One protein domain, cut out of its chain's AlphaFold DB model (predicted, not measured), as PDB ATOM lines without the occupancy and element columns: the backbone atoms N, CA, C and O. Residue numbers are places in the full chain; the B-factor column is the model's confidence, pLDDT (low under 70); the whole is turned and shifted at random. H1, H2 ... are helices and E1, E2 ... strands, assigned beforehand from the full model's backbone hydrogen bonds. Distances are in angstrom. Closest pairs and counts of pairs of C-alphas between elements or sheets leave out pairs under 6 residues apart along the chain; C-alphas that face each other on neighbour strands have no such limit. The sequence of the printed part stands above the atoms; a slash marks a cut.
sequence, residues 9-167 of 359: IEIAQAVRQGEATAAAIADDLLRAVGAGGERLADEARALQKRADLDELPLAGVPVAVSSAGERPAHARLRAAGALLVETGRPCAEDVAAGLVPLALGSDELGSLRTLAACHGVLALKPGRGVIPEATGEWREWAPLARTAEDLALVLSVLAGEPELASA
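This is residues 9 to 167 of the 359 residues of the protein "Amidase" of Nonomuraea dietziae (UniProt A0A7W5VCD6). What does the model look like? A twisted sheet of five strands is the core, covered by helices H5 and H6 over one face and by H4 and H7 over the other, three layers in all. The helical hairpin H2 and H3 packs at the sheet's E2 edge, H8 packs on H7, and H1 lies off the sheet, reaching from H7 to H2. What is it made of, and how large is it? The printed part has 159 residues with eight named helices and five named strands, in the order H1 H2 H3 E1 H4 E2 H5 E3 H6 E4 E5 H7 H8. The class is mixed, helices and strands, and the sheet, in the order E2 E1 E3 E5 E4, is mixed too. The whole is compact and rounded, with a radius of gyration of the C-alphas of 14.5 A and spans of 40 by 34 by 27 A.

How are the strands paired? The sheet runs E2, residues 83 to 85, E1, residues 62 to 65, E3, residues 102 to 108, E5, residues 139 to 145, and E4, residues 122 to 125, and its strands' lines turn by 93 degrees from edge to edge. E2 and E1 are parallel at 40 degrees, with N 63 and O 83 within hydrogen-bond range at 2.9 A, and E1 and E3 are parallel at 18 degrees, with N 104 and O 64 at 2.8 A. E3 and E5 are antiparallel at 151 degrees, with N 107 and O 140 at 2.8 A, and the hairpin E4 and E5 is antiparallel at 157 degrees, with N 122 and O 145 at 2.9 A. Which helices are on the two faces? H5, residues 91 to 96, and H6, residues 111 to 119, are on the same face, at heights over the sheet of 7.2 A and 8.7 A, and touch at a shallow tilt of 23 degrees, their closest C-alphas being those of Ala 92 and Ala 116, 5.4 A apart. On the opposite face are H4, residues 72 to 79, at 8.4 A, and H7, residues 148 to 159, at 8.6 A. These two touch with residues 157 to 158 of H7 alone, the C-alphas of Ala 73 and Leu 158 being closest at 6.4 A, at a steep tilt of 69 degrees, only just short of about perpendicular. Where are the other helices? H2, residues 22 to 33, and H3, residues 38 to 47, form a helical hairpin on the sheet and touch at a shallow tilt of 18 degrees, with the C-alphas of Ala 23 and Ala 44 closest at 5.0 A. H8, residues 162 to 166, touches H7, with the C-alphas of Leu 153 and Ala 165 closest at 4.2 A. H1, residues 9 to 16, is close but not clearly touching to H7, with the C-alphas of Ile 9 and Asp 150 closest at 6.7 A, and to H2, with those of Val 15 and Ala 22 closest at 6.4 A. Do the helix backbones hold O i to N i+4 pairs? Every such pair is within hydrogen-bond range in H1, H4, H5, H6 and H7, against 7 of 8 in H2, 5 of 6 in H3 and 0 of 1 in H8, where 2 of 2 O i to N i+3 pairs are within range.

Where do the elements begin and end? H1 begins with C-alpha 9 at (15.504, 189.584, -29.854), and H8 ends with C-alpha 166 at (5.786, 184.826, -34.599). From first to last C-alpha, E3 and E5 each measure 19.0 A, H2 16.5 A, H7 15.9 A and H3 14.9 A. Which units follow along the chain? E1, H4 and E2 form a strand-helix-strand unit, two parallel neighbour strands with a helix between, and its crossover is right-handed. E2, H5, E3 and E3, H6, E4 are split units, with E1 and E5 respectively between their strands in the sheet, and both crossovers are right-handed.

How far does it reach? The two C-alphas farthest apart are those of Glu 19 and Glu 137, at 43.8 A. Is it continuous, and which links are long? The printed part has no cut, and the long links are H3 to E1, 14 residues, and E4 to E5, 13 residues. Where is confidence low? The mean pLDDT of the printed part is 90.3, and residues 35 to 37, 67 to 69, 134 to 135 and 137 are under 70.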
ATOM      1  N   ILE A   9      16.251 188.426 -29.355       95.56
ATOM      2  CA  ILE A   9      15.504 189.584 -29.854       95.56
ATOM      3  C   ILE A   9      16.018 190.895 -29.263       95.56
ATOM      4  O   ILE A   9      16.214 191.842 -30.021       95.56
ATOM      5  N   GLU A  10      16.270 190.954 -27.951       96.88
ATOM      6  CA  GLU A  10      16.809 192.158 -27.303       96.88
ATOM      7  C   GLU A  10      18.164 192.546 -27.908       96.88
ATOM      8  O   GLU A  10      18.391 193.710 -28.232       96.88
ATOM      9  N   ILE A  11      19.054 191.565 -28.102       98.00
ATOM     10  CA  ILE A  11      20.374 191.795 -28.704       98.00
ATOM     11  C   ILE A  11      20.225 192.276 -30.151       98.00
ATOM     12  O   ILE A  11      20.798 193.303 -30.519       98.00
ATOM     13  N   ALA A  12      19.422 191.577 -30.960       98.06
ATOM     14  CA  ALA A  12      19.199 191.940 -32.356       98.06
ATOM     15  C   ALA A  12      18.581 193.335 -32.503       98.06
ATOM     16  O   ALA A  12      18.939 194.084 -33.407       98.06
ATOM     17  N   GLN A  13      17.637 193.707 -31.637       97.75
ATOM     18  CA  GLN A  13      17.033 195.041 -31.639       97.75
ATOM     19  C   GLN A  13      18.054 196.121 -31.279       97.75
ATOM     20  O   GLN A  13      18.180 197.086 -32.031       97.75
ATOM     21  N   ALA A  14      18.830 195.924 -30.212       98.00
ATOM     22  CA  ALA A  14      19.831 196.895 -29.783       98.00
ATOM     23  C   ALA A  14      20.905 197.147 -30.855       98.00
ATOM     24  O   ALA A  14      21.309 198.288 -31.076       98.00
ATOM     25  N   VAL A  15      21.351 196.099 -31.560       98.12
ATOM     26  CA  VAL A  15      22.330 196.241 -32.651       98.12
ATOM     27  C   VAL A  15      21.722 196.948 -33.863       98.12
ATOM     28  O   VAL A  15      22.341 197.867 -34.397       98.12
ATOM     29  N   ARG A  16      20.500 196.582 -34.273       98.12
ATOM     30  CA  ARG A  16      19.801 197.234 -35.399       98.12
ATOM     31  C   ARG A  16      19.527 198.715 -35.152       98.12
ATOM     32  O   ARG A  16      19.605 199.516 -36.074       98.12
ATOM     33  N   GLN A  17      19.223 199.080 -33.910       97.25
ATOM     34  CA  GLN A  17      18.923 200.457 -33.509       97.25
ATOM     35  C   GLN A  17      20.182 201.282 -33.195       97.25
ATOM     36  O   GLN A  17      20.082 202.474 -32.915       97.25
ATOM     37  N   GLY A  18      21.370 200.670 -33.241       96.38
ATOM     38  CA  GLY A  18      22.635 201.335 -32.919       96.38
ATOM     39  C   GLY A  18      22.846 201.604 -31.425       96.38
ATOM     40  O   GLY A  18      23.787 202.308 -31.061       96.38
ATOM     41  N   GLU A  19      22.011 201.038 -30.550       96.81
ATOM     42  CA  GLU A  19      22.179 201.085 -29.090       96.81
ATOM     43  C   GLU A  19      23.367 200.226 -28.626       96.81
ATOM     44  O   GLU A  19      23.958 200.461 -27.570       96.81
ATOM     45  N   ALA A  20      23.740 199.234 -29.439       96.75
ATOM     46  CA  ALA A  20      24.888 198.364 -29.247       96.75
ATOM     47  C   ALA A  20      25.619 198.120 -30.571       96.75
ATOM     48  O   ALA A  20      25.032 198.193 -31.646       96.75
ATOM     49  N   THR A  21      26.904 197.771 -30.499       97.06
ATOM     50  CA  THR A  21      27.653 197.301 -31.673       97.06
ATOM     51  C   THR A  21      27.848 195.795 -31.599       97.06
ATOM     52  O   THR A  21      28.049 195.250 -30.512       97.06
ATOM     53  N   ALA A  22      27.878 195.119 -32.750       95.62
ATOM     54  CA  ALA A  22      28.182 193.687 -32.807       95.62
ATOM     55  C   ALA A  22      29.540 193.367 -32.149       95.62
ATOM     56  O   ALA A  22      29.694 192.337 -31.496       95.62
ATOM     57  N   ALA A  23      30.514 194.279 -32.272       94.00
ATOM     58  CA  ALA A  23      31.820 194.164 -31.625       94.00
ATOM     59  C   ALA A  23      31.714 194.187 -30.092       94.00
ATOM     60  O   ALA A  23      32.329 193.356 -29.432       94.00
ATOM     61  N   ALA A  24      30.886 195.071 -29.522       94.19
ATOM     62  CA  ALA A  24      30.667 195.110 -28.078       94.19
ATOM     63  C   ALA A  24      30.008 193.822 -27.554       94.19
ATOM     64  O   ALA A  24      30.358 193.369 -26.463       94.19
ATOM     65  N   ILE A  25      29.093 193.218 -28.329       94.94
ATOM     66  CA  ILE A  25      28.509 191.911 -27.994       94.94
ATOM     67  C   ILE A  25      29.590 190.821 -28.002       94.94
ATOM     68  O   ILE A  25      29.719 190.067 -27.035       94.94
ATOM     69  N   ALA A  26      30.387 190.755 -29.072       93.00
ATOM     70  CA  ALA A  26      31.456 189.768 -29.220       93.00
ATOM     71  C   ALA A  26      32.499 189.875 -28.099       93.00
ATOM     72  O   ALA A  26      32.849 188.866 -27.494       93.00
ATOM     73  N   ASP A  27      32.951 191.088 -27.773       90.69
ATOM     74  CA  ASP A  27      33.924 191.327 -26.704       90.69
ATOM     75  C   ASP A  27      33.387 190.894 -25.334       90.69
ATOM     76  O   ASP A  27      34.124 190.347 -24.509       90.69
ATOM     77  N   ASP A  28      32.095 191.117 -25.075       90.06
ATOM     78  CA  ASP A  28      31.472 190.685 -23.827       90.06
ATOM     79  C   ASP A  28      31.417 189.158 -23.709       90.06
ATOM     80  O   ASP A  28      31.752 188.622 -22.650       90.06
ATOM     81  N   LEU A  29      31.095 188.466 -24.808       88.81
ATOM     82  CA  LEU A  29      31.109 187.007 -24.878       88.81
ATOM     83  C   LEU A  29      32.526 186.435 -24.722       88.81
ATOM     84  O   LEU A  29      32.734 185.502 -23.944       88.81
ATOM     85  N   LEU A  30      33.522 187.002 -25.410       87.81
ATOM     86  CA  LEU A  30      34.917 186.545 -25.346       87.81
ATOM     87  C   LEU A  30      35.474 186.578 -23.922       87.81
ATOM     88  O   LEU A  30      36.171 185.649 -23.509       87.81
ATOM     89  N   ARG A  31      35.106 187.599 -23.136       85.62
ATOM     90  CA  ARG A  31      35.475 187.684 -21.713       85.62
ATOM     91  C   ARG A  31      34.953 186.512 -20.876       85.62
ATOM     92  O   ARG A  31      35.514 186.254 -19.815       85.62
ATOM     93  N   ALA A  32      33.903 185.823 -21.317       81.12
ATOM     94  CA  ALA A  32      33.284 184.728 -20.576       81.12
ATOM     95  C   ALA A  32      33.632 183.329 -21.089       81.12
ATOM     96  O   ALA A  32      33.721 182.397 -20.288       81.12
ATOM     97  N   VAL A  33      33.827 183.170 -22.399       77.12
ATOM     98  CA  VAL A  33      34.124 181.863 -23.010       77.12
ATOM     99  C   VAL A  33      35.621 181.532 -22.921       77.12
ATOM    100  O   VAL A  33      35.980 180.363 -22.782       77.12
ATOM    101  N   GLY A  34      36.497 182.544 -22.899       71.75
ATOM    102  CA  GLY A  34      37.948 182.357 -22.894       71.75
ATOM    103  C   GLY A  34      38.501 182.157 -24.311       71.75
ATOM    104  O   GLY A  34      38.276 182.991 -25.184       71.75
ATOM    105  N   ALA A  35      39.264 181.082 -24.539       59.03
ATOM    106  CA  ALA A  35      39.845 180.766 -25.850       59.03
ATOM    107  C   ALA A  35      38.791 180.234 -26.846       59.03
ATOM    108  O   ALA A  35      37.777 179.680 -26.433       59.03
ATOM    109  N   GLY A  36      39.052 180.362 -28.156       62.22
ATOM    110  CA  GLY A  36      38.199 179.794 -29.221       62.22
ATOM    111  C   GLY A  36      37.330 180.791 -29.999       62.22
ATOM    112  O   GLY A  36      36.592 180.383 -30.889       62.22
ATOM    113  N   GLY A  37      37.430 182.097 -29.719       66.38
ATOM    114  CA  GLY A  37      36.622 183.133 -30.378       66.38
ATOM    115  C   GLY A  37      37.406 184.178 -31.183       66.38
ATOM    116  O   GLY A  37      36.885 185.249 -31.467       66.38
ATOM    117  N   GLU A  38      38.647 183.902 -31.586       70.62
ATOM    118  CA  GLU A  38      39.464 184.843 -32.382       70.62
ATOM    119  C   GLU A  38      38.754 185.266 -33.680       70.62
ATOM    120  O   GLU A  38      38.761 186.438 -34.055       70.62
ATOM    121  N   ARG A  39      38.033 184.325 -34.302       80.00
ATOM    122  CA  ARG A  39      37.202 184.563 -35.489       80.00
ATOM    123  C   ARG A  39      35.967 185.430 -35.197       80.00
ATOM    124  O   ARG A  39      35.528 186.173 -36.069       80.00
ATOM    125  N   LEU A  40      35.446 185.387 -33.968       87.69
ATOM    126  CA  LEU A  40      34.228 186.092 -33.549       87.69
ATOM    127  C   LEU A  40      34.385 187.613 -33.656       87.69
ATOM    128  O   LEU A  40      33.475 188.304 -34.106       87.69
ATOM    129  N   ALA A  41      35.547 188.141 -33.265       88.44
ATOM    130  CA  ALA A  41      35.809 189.578 -33.298       88.44
ATOM    131  C   ALA A  41      35.883 190.120 -34.736       88.44
ATOM    132  O   ALA A  41      35.372 191.205 -35.023       88.44
ATOM    133  N   ASP A  42      36.497 189.366 -35.652       89.38
ATOM    134  CA  ASP A  42      36.549 189.725 -37.073       89.38
ATOM    135  C   ASP A  42      35.170 189.653 -37.726       89.38
ATOM    136  O   ASP A  42      34.781 190.566 -38.457       89.38
ATOM    137  N   GLU A  43      34.399 188.615 -37.410       92.00
ATOM    138  CA  GLU A  43      33.020 188.459 -37.876       92.00
ATOM    139  C   GLU A  43      32.122 189.595 -37.389       92.00
ATOM    140  O   GLU A  43      31.383 190.174 -38.182       92.00
ATOM    141  N   ALA A  44      32.242 189.983 -36.119       95.56
ATOM    142  CA  ALA A  44      31.502 191.103 -35.555       95.56
ATOM    143  C   ALA A  44      31.853 192.436 -36.233       95.56
ATOM    144  O   ALA A  44      30.964 193.225 -36.559       95.56
ATOM    145  N   ARG A  45      33.141 192.679 -36.515       94.69
ATOM    146  CA  ARG A  45      33.585 193.863 -37.270       94.69
ATOM    147  C   ARG A  45      33.091 193.860 -38.715       94.69
ATOM    148  O   ARG A  45      32.790 194.929 -39.243       94.69
ATOM    149  N   ALA A  46      33.043 192.699 -39.364       95.06
ATOM    150  CA  ALA A  46      32.531 192.563 -40.725       95.06
ATOM    151  C   ALA A  46      31.014 192.790 -40.774       95.06
ATOM    152  O   ALA A  46      30.537 193.562 -41.602       95.06
ATOM    153  N   LEU A  47      30.278 192.190 -39.836       97.25
ATOM    154  CA  LEU A  47      28.840 192.374 -39.669       97.25
ATOM    155  C   LEU A  47      28.480 193.848 -39.462       97.25
ATOM    156  O   LEU A  47      27.578 194.348 -40.120       97.25
ATOM    157  N   GLN A  48      29.228 194.563 -38.618       96.94
ATOM    158  CA  GLN A  48      28.968 195.975 -38.322       96.94
ATOM    159  C   GLN A  48      29.034 196.891 -39.559       96.94
ATOM    160  O   GLN A  48      28.486 197.988 -39.537       96.94
ATOM    161  N   LYS A  49      29.728 196.460 -40.621       96.75
ATOM    162  CA  LYS A  49      29.898 197.213 -41.873       96.75
ATOM    163  C   LYS A  49      28.876 196.841 -42.947       96.75
ATOM    164  O   LYS A  49      28.925 197.413 -44.035       96.75
ATOM    165  N   ARG A  50      28.010 195.857 -42.693       97.56
ATOM    166  CA  ARG A  50      26.974 195.456 -43.644       97.56
ATOM    167  C   ARG A  50      25.957 196.579 -43.827       97.56
ATOM    168  O   ARG A  50      25.558 197.217 -42.859       97.56
ATOM    169  N   ALA A  51      25.552 196.800 -45.075       97.12
ATOM    170  CA  ALA A  51      24.582 197.836 -45.419       97.12
ATOM    171  C   ALA A  51      23.155 197.484 -44.973       97.12
ATOM    172  O   ALA A  51      22.367 198.388 -44.755       97.12
ATOM    173  N   ASP A  52      22.856 196.190 -44.830       97.38
ATOM    174  CA  ASP A  52      21.552 195.640 -44.451       97.38
ATOM    175  C   ASP A  52      21.444 195.316 -42.950       97.38
ATOM    176  O   ASP A  52      20.548 194.584 -42.540       97.38
ATOM    177  N   LEU A  53      22.376 195.802 -42.115       97.75
ATOM    178  CA  LEU A  53      22.477 195.432 -40.697       97.75
ATOM    179  C   LEU A  53      21.173 195.658 -39.917       97.75
ATOM    180  O   LEU A  53      20.842 194.847 -39.052       97.75
ATOM    181  N   ASP A  54      20.457 196.738 -40.214       96.94
ATOM    182  CA  ASP A  54      19.194 197.154 -39.600       96.94
ATOM    183  C   ASP A  54      17.997 196.265 -39.978       96.94
ATOM    184  O   ASP A  54      16.971 196.289 -39.298       96.94
ATOM    185  N   GLU A  55      18.141 195.409 -40.990       96.38
ATOM    186  CA  GLU A  55      17.111 194.462 -41.431       96.38
ATOM    187  C   GLU A  55      17.358 193.033 -40.914       96.38
ATOM    188  O   GLU A  55      16.454 192.193 -40.920       96.38
ATOM    189  N   LEU A  56      18.563 192.739 -40.411       98.00
ATOM    190  CA  LEU A  56      18.963 191.377 -40.054       98.00
ATOM    191  C   LEU A  56      18.254 190.850 -38.792       98.00
ATOM    192  O   LEU A  56      18.376 191.445 -37.717       98.00
ATOM    193  N   PRO A  57      17.581 189.684 -38.860       97.44
ATOM    194  CA  PRO A  57      16.798 189.169 -37.737       97.44
ATOM    195  C   PRO A  57      17.662 188.721 -36.549       97.44
ATOM    196  O   PRO A  57      17.186 188.735 -35.417       97.44
ATOM    197  N   LEU A  58      18.925 188.352 -36.785       98.44
ATOM    198  CA  LEU A  58      19.877 187.921 -35.758       98.44
ATOM    199  C   LEU A  58      21.060 188.886 -35.621       98.44
ATOM    200  O   LEU A  58      22.139 188.453 -35.226       98.44
ATOM    201  N   ALA A  59      20.891 190.174 -35.943       98.38
ATOM    202  CA  ALA A  59      21.962 191.173 -35.912       98.38
ATOM    203  C   ALA A  59      22.795 191.129 -34.612       98.38
ATOM    204  O   ALA A  59      22.350 191.537 -33.544       98.38
ATOM    205  N   GLY A  60      24.027 190.625 -34.698       97.38
ATOM    206  CA  GLY A  60      24.973 190.575 -33.584       97.38
ATOM    207  C   GLY A  60      24.647 189.522 -32.523       97.38
ATOM    208  O   GLY A  60      25.297 189.505 -31.481       97.38
ATOM    209  N   VAL A  61      23.670 188.645 -32.762       98.12
ATOM    210  CA  VAL A  61      23.221 187.634 -31.799       98.12
ATOM    211  C   VAL A  61      24.248 186.503 -31.695       98.12
ATOM    212  O   VAL A  61      24.517 185.841 -32.701       98.12
ATOM    213  N   PRO A  62      24.796 186.215 -30.500       95.62
ATOM    214  CA  PRO A  62      25.683 185.077 -30.308       95.62
ATOM    215  C   PRO A  62      24.942 183.743 -30.407       95.62
ATOM    216  O   PRO A  62      23.893 183.563 -29.785       95.62
ATOM    217  N   VAL A  63      25.515 182.789 -31.139       95.62
ATOM    218  CA  VAL A  63      24.987 181.426 -31.265       95.62
ATOM    219  C   VAL A  63      26.105 180.420 -31.004       95.62
ATOM    220  O   VAL A  63      27.076 180.358 -31.760       95.62
ATOM    221  N   ALA A  64      25.969 179.608 -29.953       93.88
ATOM    222  CA  ALA A  64      26.910 178.511 -29.718       93.88
ATOM    223  C   ALA A  64      26.652 177.357 -30.698       93.88
ATOM    224  O   ALA A  64      25.502 176.964 -30.895       93.88
ATOM    225  N   VAL A  65      27.699 176.778 -31.289       91.31
ATOM    226  CA  VAL A  65      27.568 175.664 -32.248       91.31
ATOM    227  C   VAL A  65      28.353 174.431 -31.806       91.31
ATOM    228  O   VAL A  65      29.471 174.534 -31.309       91.31
ATOM    229  N   SER A  66      27.763 173.241 -31.979       78.38
ATOM    230  CA  SER A  66      28.346 171.979 -31.488       78.38
ATOM    231  C   SER A  66      29.251 171.255 -32.491       78.38
ATOM    232  O   SER A  66      29.743 170.168 -32.187       78.38
ATOM    233  N   SER A  67      29.399 171.760 -33.718       67.50
ATOM    234  CA  SER A  67      30.175 171.091 -34.767       67.50
ATOM    235  C   SER A  67      31.250 172.002 -35.328       67.50
ATOM    236  O   SER A  67      30.933 173.093 -35.794       67.50
ATOM    237  N   ALA A  68      32.479 171.492 -35.366       59.84
ATOM    238  CA  ALA A  68      33.590 172.166 -36.009       59.84
ATOM    239  C   ALA A  68      33.369 172.279 -37.526       59.84
ATOM    240  O   ALA A  68      32.980 171.310 -38.196       59.84
ATOM    241  N   GLY A  69      33.684 173.456 -38.062       69.06
ATOM    242  CA  GLY A  69      33.695 173.735 -39.497       69.06
ATOM    243  C   GLY A  69      32.393 174.323 -40.043       69.06
ATOM    244  O   GLY A  69      31.306 174.174 -39.486       69.06
ATOM    245  N   GLU A  70      32.514 175.022 -41.171       75.62
ATOM    246  CA  GLU A  70      31.379 175.676 -41.821       75.62
ATOM    247  C   GLU A  70      30.401 174.630 -42.378       75.62
ATOM    248  O   GLU A  70      30.784 173.695 -43.087       75.62
ATOM    249  N   ARG A  71      29.120 174.790 -42.049       86.94
ATOM    250  CA  ARG A  71      28.002 173.981 -42.547       86.94
ATOM    251  C   ARG A  71      26.983 174.922 -43.190       86.94
ATOM    252  O   ARG A  71      26.929 176.082 -42.790       86.94
ATOM    253  N   PRO A  72      26.127 174.465 -44.114       90.31
ATOM    254  CA  PRO A  72      25.162 175.373 -44.736       90.31
ATOM    255  C   PRO A  72      24.192 176.019 -43.719       90.31
ATOM    256  O   PRO A  72      23.912 177.211 -43.818       90.31
ATOM    257  N   ALA A  73      23.821 175.303 -42.649       90.12
ATOM    258  CA  ALA A  73      23.070 175.871 -41.524       90.12
ATOM    259  C   ALA A  73      23.837 176.989 -40.778       90.12
ATOM    260  O   ALA A  73      23.244 177.999 -40.402       90.12
ATOM    261  N   HIS A  74      25.161 176.855 -40.609       92.94
ATOM    262  CA  HIS A  74      26.008 177.915 -40.044       92.94
ATOM    263  C   HIS A  74      26.026 179.144 -40.958       92.94
ATOM    264  O   HIS A  74      25.843 180.267 -40.487       92.94
ATOM    265  N   ALA A  75      26.152 178.928 -42.268       93.12
ATOM    266  CA  ALA A  75      26.146 180.004 -43.250       93.12
ATOM    267  C   ALA A  75      24.816 180.776 -43.249       93.12
ATOM    268  O   ALA A  75      24.840 182.004 -43.311       93.12
ATOM    269  N   ARG A  76      23.662 180.099 -43.101       94.56
ATOM    270  CA  ARG A  76      22.356 180.775 -42.961       94.56
ATOM    271  C   ARG A  76      22.284 181.658 -41.722       94.56
ATOM    272  O   ARG A  76      21.880 182.814 -41.827       94.56
ATOM    273  N   LEU A  77      22.721 181.151 -40.568       96.56
ATOM    274  CA  LEU A  77      22.753 181.939 -39.333       96.56
ATOM    275  C   LEU A  77      23.627 183.192 -39.493       96.56
ATOM    276  O   LEU A  77      23.205 184.291 -39.139       96.56
ATOM    277  N   ARG A  78      24.815 183.052 -40.092       95.88
ATOM    278  CA  ARG A  78      25.709 184.186 -40.387       95.88
ATOM    279  C   ARG A  78      25.081 185.186 -41.353       95.88
ATOM    280  O   ARG A  78      25.172 186.394 -41.133       95.88
ATOM    281  N   ALA A  79      24.431 184.699 -42.409       96.69
ATOM    282  CA  ALA A  79      23.746 185.543 -43.382       96.69
ATOM    283  C   ALA A  79      22.641 186.376 -42.713       96.69
ATOM    284  O   ALA A  79      22.501 187.557 -43.025       96.69
ATOM    285  N   ALA A  80      21.961 185.798 -41.721       97.81
ATOM    286  CA  ALA A  80      20.967 186.452 -40.875       97.81
ATOM    287  C   ALA A  80      21.546 187.361 -39.771       97.81
ATOM    288  O   ALA A  80      20.776 187.954 -39.018       97.81
ATOM    289  N   GLY A  81      22.874 187.489 -39.664       97.56
ATOM    290  CA  GLY A  81      23.553 188.395 -38.733       97.56
ATOM    291  C   GLY A  81      24.083 187.756 -37.448       97.56
ATOM    292  O   GLY A  81      24.621 188.478 -36.609       97.56
ATOM    293  N   ALA A  82      23.972 186.436 -37.284       97.38
ATOM    294  CA  ALA A  82      24.444 185.753 -36.085       97.38
ATOM    295  C   ALA A  82      25.979 185.709 -35.985       97.38
ATOM    296  O   ALA A  82      26.690 185.556 -36.983       97.38
ATOM    297  N   LEU A  83      26.474 185.752 -34.750       94.94
ATOM    298  CA  LEU A  83      27.879 185.589 -34.388       94.94
ATOM    299  C   LEU A  83      28.092 184.173 -33.841       94.94
ATOM    300  O   LEU A  83      27.623 183.848 -32.750       94.94
ATOM    301  N   LEU A  84      28.765 183.309 -34.603       92.75
ATOM    302  CA  LEU A  84      28.913 181.902 -34.225       92.75
ATOM    303  C   LEU A  84      30.130 181.697 -33.326       92.75
ATOM    304  O   LEU A  84      31.223 182.167 -33.637       92.75
ATOM    305  N   VAL A  85      29.952 180.946 -32.241       89.12
ATOM    306  CA  VAL A  85      31.022 180.644 -31.285       89.12
ATOM    307  C   VAL A  85      31.082 179.151 -30.973       89.12
ATOM    308  O   VAL A  85      30.070 178.502 -30.715       89.12
ATOM    309  N   GLU A  86      32.292 178.598 -30.973       87.19
ATOM    310  CA  GLU A  86      32.572 177.254 -30.470       87.19
ATOM    311  C   GLU A  86      33.150 177.389 -29.057       87.19
ATOM    312  O   GLU A  86      34.277 177.842 -28.871       87.19
ATOM    313  N   THR A  87      32.366 177.031 -28.041       78.81
ATOM    314  CA  THR A  87      32.744 177.197 -26.623       78.81
ATOM    315  C   THR A  87      33.507 175.996 -26.058       78.81
ATOM    316  O   THR A  87      34.042 176.057 -24.951       78.81
ATOM    317  N   GLY A  88      33.512 174.871 -26.784       78.19
ATOM    318  CA  GLY A  88      34.005 173.579 -26.300       78.19
ATOM    319  C   GLY A  88      33.124 172.931 -25.222       78.19
ATOM    320  O   GLY A  88      33.484 171.874 -24.705       78.19
ATOM    321  N   ARG A  89      31.978 173.538 -24.883       79.06
ATOM    322  CA  ARG A  89      31.012 173.052 -23.887       79.06
ATOM    323  C   ARG A  89      29.756 172.510 -24.574       79.06
ATOM    324  O   ARG A  89      29.520 172.786 -25.752       79.06
ATOM    325  N   PRO A  90      28.917 171.727 -23.875       84.88
ATOM    326  CA  PRO A  90      27.602 171.382 -24.393       84.88
ATOM    327  C   PRO A  90      26.759 172.643 -24.625       84.88
ATOM    328  O   PRO A  90      26.524 173.410 -23.699       84.88
ATOM    329  N   CYS A  91      26.207 172.808 -25.828       88.50
ATOM    330  CA  CYS A  91      25.361 173.953 -26.192       88.50
ATOM    331  C   CYS A  91      24.226 174.252 -25.192       88.50
ATOM    332  O   CYS A  91      23.891 175.409 -24.951       88.50
ATOM    333  N   ALA A  92      23.627 173.214 -24.598       91.00
ATOM    334  CA  ALA A  92      22.572 173.376 -23.597       91.00
ATOM    335  C   ALA A  92      23.070 174.055 -22.308       91.00
ATOM    336  O   ALA A  92      22.301 174.762 -21.661       91.00
ATOM    337  N   GLU A  93      24.340 173.859 -21.946       91.25
ATOM    338  CA  GLU A  93      24.973 174.502 -20.795       91.25
ATOM    339  C   GLU A  93      25.204 175.992 -21.059       91.25
ATOM    340  O   GLU A  93      24.844 176.811 -20.217       91.25
ATOM    341  N   ASP A  94      25.711 176.357 -22.242       91.75
ATOM    342  CA  ASP A  94      25.954 177.762 -22.600       91.75
ATOM    343  C   ASP A  94      24.658 178.585 -22.595       91.75
ATOM    344  O   ASP A  94      24.621 179.701 -22.068       91.75
ATOM    345  N   VAL A  95      23.573 178.010 -23.128       95.69
ATOM    346  CA  VAL A  95      22.240 178.628 -23.115       95.69
ATOM    347  C   VAL A  95      21.690 178.710 -21.689       95.69
ATOM    348  O   VAL A  95      21.158 179.747 -21.293       95.69
ATOM    349  N   ALA A  96      21.834 177.652 -20.885       94.38
ATOM    350  CA  ALA A  96      21.338 177.628 -19.507       94.38
ATOM    351  C   ALA A  96      22.071 178.623 -18.597       94.38
ATOM    352  O   ALA A  96      21.443 179.276 -17.764       94.38
ATOM    353  N   ALA A  97      23.384 178.766 -18.782       92.38
ATOM    354  CA  ALA A  97      24.218 179.734 -18.080       92.38
ATOM    355  C   ALA A  97      23.999 181.179 -18.567       92.38
ATOM    356  O   ALA A  97      24.524 182.115 -17.963       92.38
ATOM    357  N   GLY A  98      23.232 181.375 -19.646       93.19
ATOM    358  CA  GLY A  98      22.990 182.684 -20.244       93.19
ATOM    359  C   GLY A  98      24.224 183.279 -20.921       93.19
ATOM    360  O   GLY A  98      24.272 184.497 -21.092       93.19
ATOM    361  N   LEU A  99      25.212 182.451 -21.288       92.06
ATOM    362  CA  LEU A  99      26.390 182.884 -22.048       92.06
ATOM    363  C   LEU A  99      25.993 183.306 -23.462       92.06
ATOM    364  O   LEU A  99      26.479 184.310 -23.971       92.06
ATOM    365  N   VAL A 100      25.078 182.552 -24.071       95.06
ATOM    366  CA  VAL A 100      24.488 182.843 -25.379       95.06
ATOM    367  C   VAL A 100      22.962 182.727 -25.293       95.06
ATOM    368  O   VAL A 100      22.456 181.890 -24.537       95.06
ATOM    369  N   PRO A 101      22.197 183.536 -26.044       97.06
ATOM    370  CA  PRO A 101      20.742 183.389 -26.110       97.06
ATOM    371  C   PRO A 101      20.316 182.148 -26.906       97.06
ATOM    372  O   PRO A 101      19.270 181.563 -26.620       97.06
ATOM    373  N   LEU A 102      21.134 181.743 -27.881       98.00
ATOM    374  CA  LEU A 102      20.836 180.694 -28.846       98.00
ATOM    375  C   LEU A 102      21.984 179.699 -28.949       98.00
ATOM    376  O   LEU A 102      23.158 180.053 -28.829       98.00
ATOM    377  N   ALA A 103      21.648 178.460 -29.278       96.75
ATOM    378  CA  ALA A 103      22.633 177.499 -29.738       96.75
ATOM    379  C   ALA A 103      22.071 176.593 -30.832       96.75
ATOM    380  O   ALA A 103      20.862 176.377 -30.911       96.75
ATOM    381  N   LEU A 104      22.955 176.042 -31.659       95.44
ATOM    382  CA  LEU A 104      22.625 175.061 -32.683       95.44
ATOM    383  C   LEU A 104      23.438 173.787 -32.454       95.44
ATOM    384  O   LEU A 104      24.669 173.781 -32.530       95.44
ATOM    385  N   GLY A 105      22.729 172.693 -32.191       91.81
ATOM    386  CA  GLY A 105      23.311 171.361 -32.090       91.81
ATOM    387  C   GLY A 105      22.685 170.399 -33.089       91.81
ATOM    388  O   GLY A 105      21.793 170.758 -33.855       91.81
ATOM    389  N   SER A 106      23.124 169.144 -33.042       88.44
ATOM    390  CA  SER A 106      22.460 168.059 -33.762       88.44
ATOM    391  C   SER A 106      21.775 167.110 -32.782       88.44
ATOM    392  O   SER A 106      22.372 166.685 -31.791       88.44
ATOM    393  N   ASP A 107      20.507 166.796 -33.034       90.00
ATOM    394  CA  ASP A 107      19.744 165.832 -32.248       90.00
ATOM    395  C   ASP A 107      19.745 164.488 -32.972       90.00
ATOM    396  O   ASP A 107      19.124 164.315 -34.021       90.00
ATOM    397  N   GLU A 108      20.451 163.524 -32.389       86.19
ATOM    398  CA  GLU A 108      20.468 162.140 -32.842       86.19
ATOM    399  C   GLU A 108      19.848 161.268 -31.759       86.19
ATOM    400  O   GLU A 108      20.345 161.194 -30.632       86.19
ATOM    401  N   LEU A 109      18.729 160.626 -32.097       83.06
ATOM    402  CA  LEU A 109      17.966 159.773 -31.180       83.06
ATOM    403  C   LEU A 109      17.561 160.475 -29.861       83.06
ATOM    404  O   LEU A 109      17.309 159.805 -28.858       83.06
ATOM    405  N   GLY A 110      17.491 161.811 -29.842       86.31
ATOM    406  CA  GLY A 110      17.090 162.592 -28.671       86.31
ATOM    407  C   GLY A 110      18.202 163.021 -27.728       86.31
ATOM    408  O   GLY A 110      17.896 163.485 -26.626       86.31
ATOM    409  N   SER A 111      19.473 162.877 -28.112       87.00
ATOM    410  CA  SER A 111      20.612 163.297 -27.284       87.00
ATOM    411  C   SER A 111      20.517 164.770 -26.865       87.00
ATOM    412  O   SER A 111      20.619 165.079 -25.677       87.00
ATOM    413  N   LEU A 112      20.237 165.667 -27.813       90.38
ATOM    414  CA  LEU A 112      20.161 167.102 -27.557       90.38
ATOM    415  C   LEU A 112      18.934 167.475 -26.721       90.38
ATOM    416  O   LEU A 112      19.068 168.196 -25.736       90.38
ATOM    417  N   ARG A 113      17.754 166.917 -27.031       93.38
ATOM    418  CA  ARG A 113      16.540 167.092 -26.208       93.38
ATOM    419  C   ARG A 113      16.696 166.573 -24.776       93.38
ATOM    420  O   ARG A 113      16.140 167.171 -23.853       93.38
ATOM    421  N   THR A 114      17.464 165.500 -24.578       89.94
ATOM    422  CA  THR A 114      17.820 165.004 -23.238       89.94
ATOM    423  C   THR A 114      18.705 166.022 -22.519       89.94
ATOM    424  O   THR A 114      18.413 166.387 -21.382       89.94
ATOM    425  N   LEU A 115      19.761 166.518 -23.175       90.25
ATOM    426  CA  LEU A 115      20.651 167.526 -22.591       90.25
ATOM    427  C   LEU A 115      19.898 168.815 -22.247       90.25
ATOM    428  O   LEU A 115      20.133 169.379 -21.180       90.25
ATOM    429  N   ALA A 116      18.954 169.236 -23.087       93.06
ATOM    430  CA  ALA A 116      18.092 170.382 -22.826       93.06
ATOM    431  C   ALA A 116      17.253 170.194 -21.551       93.06
ATOM    432  O   ALA A 116      17.229 171.077 -20.698       93.06
ATOM    433  N   ALA A 117      16.668 169.008 -21.346       92.69
ATOM    434  CA  ALA A 117      15.929 168.680 -20.122       92.69
ATOM    435  C   ALA A 117      16.826 168.606 -18.869       92.69
ATOM    436  O   ALA A 117      16.386 168.918 -17.760       92.69
ATOM    437  N   CYS A 118      18.092 168.210 -19.027       91.38
ATOM    438  CA  CYS A 118      19.071 168.218 -17.937       91.38
ATOM    439  C   CYS A 118      19.433 169.640 -17.492       91.38
ATOM    440  O   CYS A 118      19.539 169.887 -16.293       91.38
ATOM    441  N   HIS A 119      19.601 170.560 -18.445       92.50
ATOM    442  CA  HIS A 119      20.027 171.940 -18.188       92.50
ATOM    443  C   HIS A 119      18.849 172.916 -18.034       92.50
ATOM    444  O   HIS A 119      19.027 174.052 -17.602       92.50
ATOM    445  N   GLY A 120      17.627 172.464 -18.321       94.00
ATOM    446  CA  GLY A 120      16.408 173.248 -18.174       94.00
ATOM    447  C   GLY A 120      16.279 174.368 -19.207       94.00
ATOM    448  O   GLY A 120      15.916 175.486 -18.840       94.00
ATOM    449  N   VAL A 121      16.578 174.052 -20.468       96.75
ATOM    450  CA  VAL A 121      16.423 174.927 -21.643       96.75
ATOM    451  C   VAL A 121      15.514 174.263 -22.673       96.75
ATOM    452  O   VAL A 121      15.233 173.067 -22.572       96.75
ATOM    453  N   LEU A 122      15.039 175.028 -23.654       98.12
ATOM    454  CA  LEU A 122      14.248 174.483 -24.746       98.12
ATOM    455  C   LEU A 122      15.176 173.902 -25.815       98.12
ATOM    456  O   LEU A 122      16.225 174.474 -26.112       98.12
ATOM    457  N   ALA A 123      14.763 172.793 -26.424       97.50
ATOM    458  CA  ALA A 123      15.360 172.280 -27.652       97.50
ATOM    459  C   ALA A 123      14.272 171.748 -28.577       97.50
ATOM    460  O   ALA A 123      13.514 170.852 -28.194       97.50
ATOM    461  N   LEU A 124      14.227 172.268 -29.801       97.12
ATOM    462  CA  LEU A 124      13.332 171.792 -30.847       97.12
ATOM    463  C   LEU A 124      14.138 170.959 -31.832       97.12
ATOM    464  O   LEU A 124      15.070 171.458 -32.448       97.12
ATOM    465  N   LYS A 125      13.755 169.697 -32.002       95.62
ATOM    466  CA  LYS A 125      14.119 168.911 -33.176       95.62
ATOM    467  C   LYS A 125      13.006 169.116 -34.209       95.62
ATOM    468  O   LYS A 125      11.941 168.518 -34.015       95.62
ATOM    469  N   PRO A 126      13.213 169.910 -35.271       91.94
ATOM    470  CA  PRO A 126      12.197 170.130 -36.294       91.94
ATOM    471  C   PRO A 126      11.812 168.824 -36.993       91.94
ATOM    472  O   PRO A 126      12.472 167.784 -36.836       91.94
ATOM    473  N   GLY A 127      10.722 168.864 -37.748       86.69
ATOM    474  CA  GLY A 127      10.383 167.828 -38.703       86.69
ATOM    475  C   GLY A 127      11.501 167.659 -39.730       86.69
ATOM    476  O   GLY A 127      12.242 168.594 -40.042       86.69
ATOM    477  N   ARG A 128      11.653 166.439 -40.243       82.69
ATOM    478  CA  ARG A 128      12.649 166.156 -41.279       82.69
ATOM    479  C   ARG A 128      12.376 167.029 -42.505       82.69
ATOM    480  O   ARG A 128      11.248 167.071 -42.981       82.69
ATOM    481  N   GLY A 129      13.417 167.689 -43.006       79.81
ATOM    482  CA  GLY A 129      13.345 168.569 -44.176       79.81
ATOM    483  C   GLY A 129      12.935 170.015 -43.885       79.81
ATOM    484  O   GLY A 129      13.112 170.847 -44.765       79.81
ATOM    485  N   VAL A 130      12.477 170.342 -42.667       86.06
ATOM    486  CA  VAL A 130      12.183 171.738 -42.277       86.06
ATOM    487  C   VAL A 130      13.447 172.587 -42.269       86.06
ATOM    488  O   VAL A 130      13.424 173.735 -42.686       86.06
ATOM    489  N   ILE A 131      14.563 172.014 -41.816       88.56
ATOM    490  CA  ILE A 131      15.890 172.559 -42.094       88.56
ATOM    491  C   ILE A 131      16.401 171.800 -43.332       88.56
ATOM    492  O   ILE A 131      16.619 170.591 -43.222       88.56
ATOM    493  N   PRO A 132      16.557 172.459 -44.500       82.31
ATOM    494  CA  PRO A 132      16.859 171.795 -45.774       82.31
ATOM    495  C   PRO A 132      18.119 170.914 -45.787       82.31
ATOM    496  O   PRO A 132      18.263 170.029 -46.630       82.31
ATOM    497  N   GLU A 133      19.076 171.155 -44.890       81.06
ATOM    498  CA  GLU A 133      20.326 170.406 -44.813       81.06
ATOM    499  C   GLU A 133      20.142 168.991 -44.265       81.06
ATOM    500  O   GLU A 133      19.813 168.788 -43.097       81.06
ATOM    501  N   ALA A 134      20.534 167.994 -45.057       69.12
ATOM    502  CA  ALA A 134      20.672 166.632 -44.565       69.12
ATOM    503  C   ALA A 134      21.790 166.530 -43.507       69.12
ATOM    504  O   ALA A 134      22.940 166.894 -43.760       69.12
ATOM    505  N   THR A 135      21.476 165.970 -42.335       69.94
ATOM    506  CA  THR A 135      22.466 165.737 -41.258       69.94
ATOM    507  C   THR A 135      22.721 164.258 -40.947       69.94
ATOM    508  O   THR A 135      23.563 163.921 -40.105       69.94
ATOM    509  N   GLY A 136      22.047 163.365 -41.674       70.38
ATOM    510  CA  GLY A 136      22.155 161.913 -41.565       70.38
ATOM    511  C   GLY A 136      20.782 161.249 -41.522       70.38
ATOM    512  O   GLY A 136      19.755 161.915 -41.597       70.38
ATOM    513  N   GLU A 137      20.753 159.921 -41.400       63.72
ATOM    514  CA  GLU A 137      19.488 159.186 -41.471       63.72
ATOM    515  C   GLU A 137      18.577 159.467 -40.267       63.72
ATOM    516  O   GLU A 137      17.374 159.521 -40.464       63.72
ATOM    517  N   TRP A 138      19.091 159.660 -39.043       72.62
ATOM    518  CA  TRP A 138      18.285 159.862 -37.810       72.62
ATOM    519  C   TRP A 138      18.711 161.085 -36.996       72.62
ATOM    520  O   TRP A 138      18.433 161.192 -35.795       72.62
ATOM    521  N   ARG A 139      19.445 161.971 -37.654       82.69
ATOM    522  CA  ARG A 139      19.991 163.184 -37.079       82.69
ATOM    523  C   ARG A 139      19.281 164.349 -37.742       82.69
ATOM    524  O   ARG A 139      19.013 164.274 -38.935       82.69
ATOM    525  N   GLU A 140      18.977 165.374 -36.958       87.56
ATOM    526  CA  GLU A 140      18.478 166.656 -37.456       87.56
ATOM    527  C   GLU A 140      19.235 167.794 -36.765       87.56
ATOM    528  O   GLU A 140      19.655 167.653 -35.610       87.56
ATOM    529  N   TRP A 141      19.401 168.928 -37.449       92.19
ATOM    530  CA  TRP A 141      19.774 170.173 -36.777       92.19
ATOM    531  C   TRP A 141      18.671 170.566 -35.795       92.19
ATOM    532  O   TRP A 141      17.488 170.437 -36.098       92.19
ATOM    533  N   ALA A 142      19.055 171.030 -34.612       94.06
ATOM    534  CA  ALA A 142      18.113 171.341 -33.552       94.06
ATOM    535  C   ALA A 142      18.570 172.594 -32.787       94.06
ATOM    536  O   ALA A 142      19.620 172.562 -32.130       94.06
ATOM    537  N   PRO A 143      17.825 173.711 -32.890       97.06
ATOM    538  CA  PRO A 143      18.120 174.899 -32.110       97.06
ATOM    539  C   PRO A 143      17.744 174.732 -30.632       97.06
ATOM    540  O   PRO A 143      16.812 174.001 -30.277       97.06
ATOM    541  N   LEU A 144      18.461 175.459 -29.775       98.19
ATOM    542  CA  LEU A 144      18.172 175.625 -28.355       98.19
ATOM    543  C   LEU A 144      18.031 177.104 -28.001       98.19
ATOM    544  O   LEU A 144      18.754 177.944 -28.537       98.19
ATOM    545  N   ALA A 145      17.148 177.390 -27.048       98.00
ATOM    546  CA  ALA A 145      16.941 178.725 -26.493       98.00
ATOM    547  C   ALA A 145      16.364 178.647 -25.068       98.00
ATOM    548  O   ALA A 145      15.984 177.574 -24.589       98.00
ATOM    549  N   ARG A 146      16.271 179.790 -24.378       96.94
ATOM    550  CA  ARG A 146      15.594 179.890 -23.066       96.94
ATOM    551  C   ARG A 146      14.106 180.217 -23.169       96.94
ATOM    552  O   ARG A 146      13.375 179.939 -22.225       96.94
ATOM    553  N   THR A 147      13.663 180.781 -24.290       96.38
ATOM    554  CA  THR A 147      12.266 181.166 -24.523       96.38
ATOM    555  C   THR A 147      11.763 180.568 -25.832       96.38
ATOM    556  O   THR A 147      12.542 180.299 -26.749       96.38
ATOM    557  N   ALA A 148      10.450 180.346 -25.924       95.94
ATOM    558  CA  ALA A 148       9.818 179.891 -27.164       95.94
ATOM    559  C   ALA A 148       9.932 180.940 -28.282       95.94
ATOM    560  O   ALA A 148      10.050 180.582 -29.446       95.94
ATOM    561  N   GLU A 149       9.951 182.221 -27.916       96.12
ATOM    562  CA  GLU A 149      10.124 183.344 -28.835       96.12
ATOM    563  C   GLU A 149      11.508 183.343 -29.509       96.12
ATOM    564  O   GLU A 149      11.591 183.370 -30.736       96.12
ATOM    565  N   ASP A 150      12.593 183.202 -28.741       98.06
ATOM    566  CA  ASP A 150      13.946 183.092 -29.306       98.06
ATOM    567  C   ASP A 150      14.103 181.807 -30.141       98.06
ATOM    568  O   ASP A 150      14.766 181.800 -31.180       98.06
ATOM    569  N   LEU A 151      13.459 180.714 -29.712       97.81
ATOM    570  CA  LEU A 151      13.464 179.447 -30.443       97.81
ATOM    571  C   LEU A 151      12.738 179.552 -31.792       97.81
ATOM    572  O   LEU A 151      13.195 178.989 -32.785       97.81
ATOM    573  N   ALA A 152      11.623 180.281 -31.824       96.19
ATOM    574  CA  ALA A 152      10.856 180.570 -33.027       96.19
ATOM    575  C   ALA A 152      11.665 181.433 -34.011       96.19
ATOM    576  O   ALA A 152      11.720 181.120 -35.201       96.19
ATOM    577  N   LEU A 153      12.357 182.463 -33.509       97.25
ATOM    578  CA  LEU A 153      13.226 183.333 -34.309       97.25
ATOM    579  C   LEU A 153      14.378 182.571 -34.972       97.25
ATOM    580  O   LEU A 153      14.670 182.773 -36.147       97.25
ATOM    581  N   VAL A 154      15.071 181.696 -34.242       98.06
ATOM    582  CA  VAL A 154      16.187 180.951 -34.845       98.06
ATOM    583  C   VAL A 154      15.692 179.875 -35.812       98.06
ATOM    584  O   VAL A 154      16.339 179.621 -36.828       98.06
ATOM    585  N   LEU A 155      14.531 179.264 -35.542       96.12
ATOM    586  CA  LEU A 155      13.921 178.307 -36.462       96.12
ATOM    587  C   LEU A 155      13.527 178.975 -37.783       96.12
ATOM    588  O   LEU A 155      13.800 178.395 -38.829       96.12
ATOM    589  N   SER A 156      12.944 180.179 -37.743       94.75
ATOM    590  CA  SER A 156      12.544 180.916 -38.951       94.75
ATOM    591  C   SER A 156      13.727 181.159 -39.887       94.75
ATOM    592  O   SER A 156      13.632 180.931 -41.091       94.75
ATOM    593  N   VAL A 157      14.886 181.511 -39.325       96.81
ATOM    594  CA  VAL A 157      16.137 181.687 -40.072       96.81
ATOM    595  C   VAL A 157      16.657 180.369 -40.647       96.81
ATOM    596  O   VAL A 157      17.090 180.323 -41.798       96.81
ATOM    597  N   LEU A 158      16.653 179.296 -39.854       94.88
ATOM    598  CA  LEU A 158      17.191 178.000 -40.279       94.88
ATOM    599  C   LEU A 158      16.334 177.340 -41.366       94.88
ATOM    600  O   LEU A 158      16.894 176.744 -42.291       94.88
ATOM    601  N   ALA A 159      15.010 177.470 -41.246       91.25
ATOM    602  CA  ALA A 159      14.029 176.970 -42.203       91.25
ATOM    603  C   ALA A 159      13.900 177.863 -43.447       91.25
ATOM    604  O   ALA A 159      13.543 177.371 -44.510       91.25
ATOM    605  N   GLY A 160      14.241 179.153 -43.339       90.62
ATOM    606  CA  GLY A 160      14.025 180.127 -44.411       90.62
ATOM    607  C   GLY A 160      12.576 180.613 -44.510       90.62
ATOM    608  O   GLY A 160      12.162 181.036 -45.581       90.62
ATOM    609  N   GLU A 161      11.833 180.565 -43.401       89.31
ATOM    610  CA  GLU A 161      10.395 180.852 -43.302       89.31
ATOM    611  C   GLU A 161      10.168 181.940 -42.231       89.31
ATOM    612  O   GLU A 161       9.993 181.612 -41.049       89.31
ATOM    613  N   PRO A 162      10.252 183.241 -42.579       90.38
ATOM    614  CA  PRO A 162      10.227 184.355 -41.623       90.38
ATOM    615  C   PRO A 162       9.010 184.380 -40.688       90.38
ATOM    616  O   PRO A 162       9.122 184.800 -39.534       90.38
ATOM    617  N   GLU A 163       7.860 183.903 -41.151       85.19
ATOM    618  CA  GLU A 163       6.591 183.884 -40.425       85.19
ATOM    619  C   GLU A 163       6.660 183.021 -39.155       85.19
ATOM    620  O   GLU A 163       6.010 183.341 -38.149       85.19
ATOM    621  N   LEU A 164       7.533 182.000 -39.144       87.56
ATOM    622  CA  LEU A 164       7.784 181.164 -37.967       87.56
ATOM    623  C   LEU A 164       8.270 181.977 -36.762       87.56
ATOM    624  O   LEU A 164       8.035 181.555 -35.634       87.56
ATOM    625  N   ALA A 165       8.872 183.158 -36.958       91.44
ATOM    626  CA  ALA A 165       9.350 184.002 -35.859       91.44
ATOM    627  C   ALA A 165       8.222 184.443 -34.906       91.44
ATOM    628  O   ALA A 165       8.476 184.752 -33.743       91.44
ATOM    629  N   SER A 166       6.972 184.451 -35.381       89.12
ATOM    630  CA  SER A 166       5.786 184.826 -34.599       89.12
ATOM    631  C   SER A 166       4.951 183.634 -34.109       89.12
ATOM    632  O   SER A 166       4.025 183.814 -33.313       89.12
ATOM    633  N   ALA A 167       5.329 182.411 -34.501       87.62
ATOM    634  CA  ALA A 167       4.570 181.183 -34.264       87.62
ATOM    635  C   ALA A 167       4.349 180.840 -32.782       87.62
ATOM    636  O   ALA A 167       3.395 180.152 -32.426       87.62
TER     637      ALA A 167